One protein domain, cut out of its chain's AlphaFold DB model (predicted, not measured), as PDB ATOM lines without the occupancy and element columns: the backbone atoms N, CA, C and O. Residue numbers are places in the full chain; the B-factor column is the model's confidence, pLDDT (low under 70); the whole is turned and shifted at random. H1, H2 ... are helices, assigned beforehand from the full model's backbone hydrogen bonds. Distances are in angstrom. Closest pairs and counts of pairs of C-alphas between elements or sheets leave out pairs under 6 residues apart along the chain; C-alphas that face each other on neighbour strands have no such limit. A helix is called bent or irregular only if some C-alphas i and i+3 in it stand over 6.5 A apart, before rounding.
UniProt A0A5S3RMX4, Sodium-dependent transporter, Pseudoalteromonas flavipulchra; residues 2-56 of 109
ATOM      1  N   SER A   2     -20.556 -16.343 -43.204       87.06
ATOM      2  CA  SER A   2     -19.180 -15.818 -43.253       87.06
ATOM      3  C   SER A   2     -18.170 -16.971 -43.241       87.06
ATOM      4  O   SER A   2     -18.154 -17.749 -42.288       87.06
ATOM      5  N   LEU A   3     -17.344 -17.083 -44.288       91.19
ATOM      6  CA  LEU A   3     -16.317 -18.125 -44.430       91.19
ATOM      7  C   LEU A   3     -15.342 -18.136 -43.242       91.19
ATOM      8  O   LEU A   3     -15.021 -19.198 -42.714       91.19
ATOM      9  N   SER A   4     -14.932 -16.952 -42.777       92.50
ATOM     10  CA  SER A   4     -14.005 -16.803 -41.650       92.50
ATOM     11  C   SER A   4     -14.571 -17.395 -40.361       92.50
ATOM     12  O   SER A   4     -13.881 -18.121 -39.651       92.50
ATOM     13  N   ARG A   5     -15.859 -17.161 -40.093       92.75
ATOM     14  CA  ARG A   5     -16.553 -17.721 -38.930       92.75
ATOM     15  C   ARG A   5     -16.586 -19.249 -38.969       92.75
ATOM     16  O   ARG A   5     -16.342 -19.879 -37.945       92.75
ATOM     17  N   ASN A   6     -16.877 -19.834 -40.131       94.25
ATOM     18  CA  ASN A   6     -16.932 -21.289 -40.280       94.25
ATOM     19  C   ASN A   6     -15.556 -21.912 -40.004       94.25
ATOM     20  O   ASN A   6     -15.466 -22.838 -39.207       94.25
ATOM     21  N   ILE A   7     -14.485 -21.346 -40.571       95.94
ATOM     22  CA  ILE A   7     -13.113 -21.830 -40.354       95.94
ATOM     23  C   ILE A   7     -12.723 -21.751 -38.874       95.94
ATOM     24  O   ILE A   7     -12.199 -22.721 -38.329       95.94
ATOM     25  N   ILE A   8     -13.015 -20.631 -38.204       96.12
ATOM     26  CA  ILE A   8     -12.705 -20.456 -36.778       96.12
ATOM     27  C   ILE A   8     -13.395 -21.538 -35.939       96.12
ATOM     28  O   ILE A   8     -12.741 -22.199 -35.133       96.12
ATOM     29  N   PHE A   9     -14.694 -21.775 -36.153       95.44
ATOM     30  CA  PHE A   9     -15.413 -22.811 -35.411       95.44
ATOM     31  C   PHE A   9     -14.930 -24.225 -35.736       95.44
ATOM     32  O   PHE A   9     -14.825 -25.041 -34.824       95.44
ATOM     33  N   THR A  10     -14.579 -24.513 -36.991       95.62
ATOM     34  CA  THR A  10     -14.005 -25.811 -37.372       95.62
ATOM     35  C   THR A  10     -12.673 -26.064 -36.669       95.62
ATOM     36  O   THR A  10     -12.470 -27.148 -36.128       95.62
ATOM     37  N   VAL A  11     -11.779 -25.073 -36.617       96.38
ATOM     38  CA  VAL A  11     -10.485 -25.212 -35.928       96.38
ATOM     39  C   VAL A  11     -10.687 -25.435 -34.430       96.38
ATOM     40  O   VAL A  11     -10.085 -26.346 -33.862       96.38
ATOM     41  N   ILE A  12     -11.574 -24.663 -33.795       96.56
ATOM     42  CA  ILE A  12     -11.912 -24.840 -32.374       96.56
ATOM     43  C   ILE A  12     -12.460 -26.250 -32.122       96.56
ATOM     44  O   ILE A  12     -12.027 -26.914 -31.180       96.56
ATOM     45  N   PHE A  13     -13.370 -26.728 -32.973       95.62
ATOM     46  CA  PHE A  13     -13.935 -28.071 -32.867       95.62
ATOM     47  C   PHE A  13     -12.853 -29.154 -32.948       95.62
ATOM     48  O   PHE A  13     -12.783 -30.001 -32.060       95.62
ATOM     49  N   ILE A  14     -11.958 -29.083 -33.941       95.31
ATOM     50  CA  ILE A  14     -10.857 -30.047 -34.101       95.31
ATOM     51  C   ILE A  14      -9.958 -30.064 -32.860       95.31
ATOM     52  O   ILE A  14      -9.629 -31.140 -32.359       95.31
ATOM     53  N   ILE A  15      -9.589 -28.895 -32.325       95.94
ATOM     54  CA  ILE A  15      -8.755 -28.798 -31.118       95.94
ATOM     55  C   ILE A  15      -9.446 -29.478 -29.929       95.94
ATOM     56  O   ILE A  15      -8.818 -30.269 -29.225       95.94
ATOM     57  N   LEU A  16     -10.740 -29.220 -29.720       92.75
ATOM     58  CA  LEU A  16     -11.508 -29.856 -28.646       92.75
ATOM     59  C   LEU A  16     -11.561 -31.379 -28.809       92.75
ATOM     60  O   LEU A  16     -11.350 -32.102 -27.835       92.75
ATOM     61  N   THR A  17     -11.784 -31.873 -30.029       91.56
ATOM     62  CA  THR A  17     -11.777 -33.309 -30.322       91.56
ATOM     63  C   THR A  17     -10.423 -33.938 -29.994       91.56
ATOM     64  O   THR A  17     -10.377 -34.943 -29.285       91.56
ATOM     65  N   VAL A  18      -9.314 -33.326 -30.423       92.00
ATOM     66  CA  VAL A  18      -7.956 -33.819 -30.134       92.00
ATOM     67  C   VAL A  18      -7.676 -33.838 -28.630       92.00
ATOM     68  O   VAL A  18      -7.114 -34.810 -28.133       92.00
ATOM     69  N   VAL A  19      -8.109 -32.818 -27.883       90.94
ATOM     70  CA  VAL A  19      -7.950 -32.749 -26.418       90.94
ATOM     71  C   VAL A  19      -8.734 -33.848 -25.690       90.94
ATOM     72  O   VAL A  19      -8.305 -34.319 -24.637       90.94
ATOM     73  N   ILE A  20      -9.896 -34.256 -26.203       88.44
ATOM     74  CA  ILE A  20     -10.665 -35.363 -25.618       88.44
ATOM     75  C   ILE A  20      -9.994 -36.702 -25.935       88.44
ATOM     76  O   ILE A  20      -9.848 -37.527 -25.034       88.44
ATOM     77  N   ILE A  21      -9.545 -36.897 -27.179       87.44
ATOM     78  CA  ILE A  21      -8.878 -38.132 -27.616       87.44
ATOM     79  C   ILE A  21      -7.528 -38.316 -26.908       87.44
ATOM     80  O   ILE A  21      -7.204 -39.427 -26.492       87.44
ATOM     81  N   SER A  22      -6.755 -37.244 -26.706       87.50
ATOM     82  CA  SER A  22      -5.437 -37.311 -26.057       87.50
ATOM     83  C   SER A  22      -5.491 -37.734 -24.585       87.50
ATOM     84  O   SER A  22      -4.495 -38.216 -24.053       87.50
ATOM     85  N   ARG A  23      -6.657 -37.621 -23.932       86.06
ATOM     86  CA  ARG A  23      -6.905 -38.141 -22.574       86.06
ATOM     87  C   ARG A  23      -7.181 -39.651 -22.531       86.06
ATOM     88  O   ARG A  23      -7.383 -40.195 -21.447       86.06
ATOM     89  N   GLY A  24      -7.173 -40.325 -23.682       80.81
ATOM     90  CA  GLY A  24      -7.400 -41.763 -23.807       80.81
ATOM     91  C   GLY A  24      -8.880 -42.162 -23.810       80.81
ATOM     92  O   GLY A  24      -9.784 -41.333 -23.687       80.81
ATOM     93  N   VAL A  25      -9.127 -43.466 -23.965       76.19
ATOM     94  CA  VAL A  25     -10.477 -44.031 -24.142       76.19
ATOM     95  C   VAL A  25     -11.306 -43.921 -22.861       76.19
ATOM     96  O   VAL A  25     -12.378 -43.328 -22.888       76.19
ATOM     97  N   GLU A  26     -10.787 -44.419 -21.737       73.38
ATOM     98  CA  GLU A  26     -11.515 -44.502 -20.461       73.38
ATOM     99  C   GLU A  26     -11.761 -43.113 -19.835       73.38
ATOM    100  O   GLU A  26     -12.892 -42.726 -19.533       73.38
ATOM    101  N   ASN A  27     -10.701 -42.305 -19.704       78.38
ATOM    102  CA  ASN A  27     -10.762 -40.998 -19.036       78.38
ATOM    103  C   ASN A  27     -11.258 -39.852 -19.936       78.38
ATOM    104  O   ASN A  27     -11.656 -38.797 -19.430       78.38
ATOM    105  N   GLY A  28     -11.226 -40.039 -21.257       80.94
ATOM    106  CA  GLY A  28     -11.708 -39.083 -22.248       80.94
ATOM    107  C   GLY A  28     -13.041 -39.523 -22.840       80.94
ATOM    108  O   GLY A  28     -14.105 -39.083 -22.400       80.94
ATOM    109  N   ILE A  29     -12.969 -40.376 -23.860       82.19
ATOM    110  CA  ILE A  29     -14.096 -40.709 -24.740       82.19
ATOM    111  C   ILE A  29     -15.267 -41.307 -23.954       82.19
ATOM    112  O   ILE A  29     -16.391 -40.823 -24.068       82.19
ATOM    113  N   GLU A  30     -15.018 -42.321 -23.129       84.19
ATOM    114  CA  GLU A  30     -16.065 -43.054 -22.422       84.19
ATOM    115  C   GLU A  30     -16.760 -42.187 -21.369       84.19
ATOM    116  O   GLU A  30     -17.990 -42.135 -21.320       84.19
ATOM    117  N   LYS A  31     -15.988 -41.437 -20.576       85.88
ATOM    118  CA  LYS A  31     -16.518 -40.519 -19.558       85.88
ATOM    119  C   LYS A  31     -17.451 -39.469 -20.154       85.88
ATOM    120  O   LYS A  31     -18.528 -39.212 -19.610       85.88
ATOM    121  N   TRP A  32     -17.043 -38.853 -21.262       87.88
ATOM    122  CA  TRP A  32     -17.866 -37.854 -21.939       87.88
ATOM    123  C   TRP A  32     -19.050 -38.498 -22.657       87.88
ATOM    124  O   TRP A  32     -20.160 -37.993 -22.523       87.88
ATOM    125  N   SER A  33     -18.864 -39.639 -23.320       87.50
ATOM    126  CA  SER A  33     -19.945 -40.372 -23.990       87.50
ATOM    127  C   SER A  33     -21.049 -40.794 -23.010       87.50
ATOM    128  O   SER A  33     -22.219 -40.487 -23.234       87.50
ATOM    129  N   LYS A  34     -20.685 -41.361 -21.849       89.25
ATOM    130  CA  LYS A  34     -21.630 -41.749 -20.784       89.25
ATOM    131  C   LYS A  34     -22.447 -40.580 -20.234       89.25
ATOM    132  O   LYS A  34     -23.560 -40.794 -19.768       89.25
ATOM    133  N   ARG A  35     -21.922 -39.350 -20.273       90.94
ATOM    134  CA  ARG A  35     -22.649 -38.149 -19.827       90.94
ATOM    135  C   ARG A  35     -23.455 -37.498 -20.949       90.94
ATOM    136  O   ARG A  35     -24.567 -37.035 -20.708       90.94
ATOM    137  N   LEU A  36     -22.897 -37.444 -22.155       92.12
ATOM    138  CA  LEU A  36     -23.505 -36.778 -23.304       92.12
ATOM    139  C   LEU A  36     -24.643 -37.600 -23.912       92.12
ATOM    140  O   LEU A  36     -25.621 -37.013 -24.354       92.12
ATOM    141  N   MET A  37     -24.567 -38.933 -23.893       93.44
ATOM    142  CA  MET A  37     -25.609 -39.794 -24.459       93.44
ATOM    143  C   MET A  37     -26.954 -39.670 -23.714       93.44
ATOM    144  O   MET A  37     -27.961 -39.413 -24.377       93.44
ATOM    145  N   PRO A  38     -27.020 -39.727 -22.366       94.19
ATOM    146  CA  PRO A  38     -28.261 -39.437 -21.645       94.19
ATOM    147  C   PRO A  38     -28.753 -38.001 -21.857       94.19
ATOM    148  O   PRO A  38     -29.954 -37.779 -21.981       94.19
ATOM    149  N   ALA A  39     -27.840 -37.024 -21.929       96.31
ATOM    150  CA  ALA A  39     -28.203 -35.629 -22.174       96.31
ATOM    151  C   ALA A  39     -28.831 -35.433 -23.564       96.31
ATOM    152  O   ALA A  39     -29.831 -34.731 -23.686       96.31
ATOM    153  N   LEU A  40     -28.285 -36.091 -24.593       95.12
ATOM    154  CA  LEU A  40     -28.827 -36.088 -25.950       95.12
ATOM    155  C   LEU A  40     -30.259 -36.633 -25.968       95.12
ATOM    156  O   LEU A  40     -31.144 -35.986 -26.521       95.12
ATOM    157  N   LEU A  41     -30.494 -37.782 -25.327       96.69
ATOM    158  CA  LEU A  41     -31.834 -38.367 -25.225       96.69
ATOM    159  C   LEU A  41     -32.793 -37.452 -24.452       96.69
ATOM    160  O   LEU A  41     -33.922 -37.244 -24.885       96.69
ATOM    161  N   GLY A  42     -32.340 -36.852 -23.349       97.62
ATOM    162  CA  GLY A  42     -33.143 -35.906 -22.573       97.62
ATOM    163  C   GLY A  42     -33.569 -34.684 -23.389       97.62
ATOM    164  O   GLY A  42     -34.745 -34.321 -23.390       97.62
ATOM    165  N   ILE A  43     -32.636 -34.084 -24.134       97.12
ATOM    166  CA  ILE A  43     -32.932 -32.959 -25.030       97.12
ATOM    167  C   ILE A  43     -33.870 -33.402 -26.156       97.12
ATOM    168  O   ILE A  43     -34.791 -32.666 -26.492       97.12
ATOM    169  N   LEU A  44     -33.686 -34.603 -26.709       96.75
ATOM    170  CA  LEU A  44     -34.562 -35.136 -27.750       96.75
ATOM    171  C   LEU A  44     -36.014 -35.243 -27.266       96.75
ATOM    172  O   LEU A  44     -36.913 -34.755 -27.943       96.75
ATOM    173  N   PHE A  45     -36.256 -35.807 -26.078       97.25
ATOM    174  CA  PHE A  45     -37.607 -35.873 -25.510       97.25
ATOM    175  C   PHE A  45     -38.188 -34.487 -25.220       97.25
ATOM    176  O   PHE A  45     -39.363 -34.248 -25.494       97.25
ATOM    177  N   ALA A  46     -37.369 -33.558 -24.720       97.19
ATOM    178  CA  ALA A  46     -37.793 -32.177 -24.508       97.19
ATOM    179  C   ALA A  46     -38.196 -31.494 -25.827       97.19
ATOM    180  O   ALA A  46     -39.212 -30.802 -25.876       97.19
ATOM    181  N   LEU A  47     -37.446 -31.728 -26.907       95.50
ATOM    182  CA  LEU A  47     -37.768 -31.212 -28.235       95.50
ATOM    183  C   LEU A  47     -39.035 -31.845 -28.806       95.50
ATOM    184  O   LEU A  47     -39.846 -31.125 -29.372       95.50
ATOM    185  N   ILE A  48     -39.245 -33.152 -28.626       94.06
ATOM    186  CA  ILE A  48     -40.495 -33.812 -29.033       94.06
ATOM    187  C   ILE A  48     -41.682 -33.161 -28.317       94.06
ATOM    188  O   ILE A  48     -42.640 -32.761 -28.972       94.06
ATOM    189  N   ALA A  49     -41.597 -32.983 -26.995       95.25
ATOM    190  CA  ALA A  49     -42.646 -32.319 -26.224       95.25
ATOM    191  C   ALA A  49     -42.887 -30.876 -26.699       95.25
ATOM    192  O   ALA A  49     -44.033 -30.449 -26.796       95.25
ATOM    193  N   TYR A  50     -41.826 -30.140 -27.038       93.94
ATOM    194  CA  TYR A  50     -41.925 -28.777 -27.562       93.94
ATOM    195  C   TYR A  50     -42.540 -28.711 -28.967       93.94
ATOM    196  O   TYR A  50     -43.355 -27.839 -29.236       93.94
ATOM    197  N   VAL A  51     -42.183 -29.627 -29.869       93.12
ATOM    198  CA  VAL A  51     -42.737 -29.667 -31.232       93.12
ATOM    199  C   VAL A  51     -44.227 -30.012 -31.208       93.12
ATOM    200  O   VAL A  51     -44.985 -29.465 -32.001       93.12
ATOM    201  N   MET A  52     -44.667 -30.844 -30.261       91.44
ATOM    202  CA  MET A  52     -46.086 -31.170 -30.068       91.44
ATOM    203  C   MET A  52     -46.940 -29.987 -29.585       91.44
ATOM    204  O   MET A  52     -48.160 -30.068 -29.639       91.44
ATOM    205  N   THR A  53     -46.343 -28.881 -29.124       92.00
ATOM    206  CA  THR A  53     -47.097 -27.653 -28.802       92.00
ATOM    207  C   THR A  53     -47.153 -26.657 -29.959       92.00
ATOM    208  O   THR A  53     -47.799 -25.619 -29.826       92.00
ATOM    209  N   GLN A  54     -46.477 -26.939 -31.077       92.75
ATOM    210  CA  GLN A  54     -46.459 -26.061 -32.244       92.75
ATOM    211  C   GLN A  54     -47.650 -26.326 -33.166       92.75
ATOM    212  O   GLN A  54     -48.161 -27.441 -33.263       92.75
ATOM    213  N   GLU A  55     -48.066 -25.296 -33.897       91.06
ATOM    214  CA  GLU A  55     -49.100 -25.439 -34.919       91.06
ATOM    215  C   GLU A  55     -48.619 -26.366 -36.050       91.06
ATOM    216  O   GLU A  55     -47.515 -26.214 -36.575       91.06
ATOM    217  N   GLY A  56     -49.454 -27.333 -36.446       86.50
ATOM    218  CA  GLY A  56     -49.127 -28.294 -37.507       86.50
ATOM    219  C   GLY A  56     -48.421 -29.572 -37.035       86.50
ATOM    220  O   GLY A  56     -48.058 -30.402 -37.874       86.50
TER     221      GLY A  56
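This is residues 2 to 56 of the 109 residues of the protein "Sodium-dependent transporter" of Pseudoalteromonas flavipulchra (UniProt A0A5S3RMX4). Two long helices make a wide, flat V: H2 is the longer arm, H1 the other, and they meet at their ends by a tight link, with nothing filling the space between the arms. A short tail, residues 52 to 56, runs on past the far end of H2. The printed part has 55 residues with two named helices, H1 then H2, and no named strand; its class is all helix. It is extended, with a radius of gyration of the C-alphas of 16.5 A and spans of 45 by 36 by 8 A.

Find C-alpha 25 at (-10.477, -44.031, -24.142); from there H2, residues 25 to 51, runs 36.0 A to C-alpha 51 at (-42.737, -29.667, -31.232). H2 is irregular, but only just: C-alphas 27 and 30 are 6.6 A apart, and its line is a rough one. Then look at C-alpha 3 at (-16.317, -18.125, -44.430), where H1, residues 3 to 21, begins; its first and last C-alphas are 27.2 A apart.

Look near Gly 28 to find where H2 and H1 touch only at the corner by their link; the closest C-alphas, those of Ile 20 and Gly 28, are 5.1 A apart. H1 touches H2 with residues 20 to 21 alone, and H2 touches H1 with residues 28 to 29 alone. Their lines stand at a steep tilt of 51 degrees, and they run opposite ways. Their centres are 20.6 A apart. In H1 every O i to N i+4 pair is within hydrogen-bond range; in H2, 20 of 23 are.

The two C-alphas farthest apart, those of Gly 24 and Glu 55, are 46.1 A apart. Residues 2 to 16, 22 to 27 and 33 to 56 stand free. The printed part has no cut, and the link from H1 to H2, 3 residues, is tight. The mean pLDDT of the printed part is 91.2, and no printed residue is under 70.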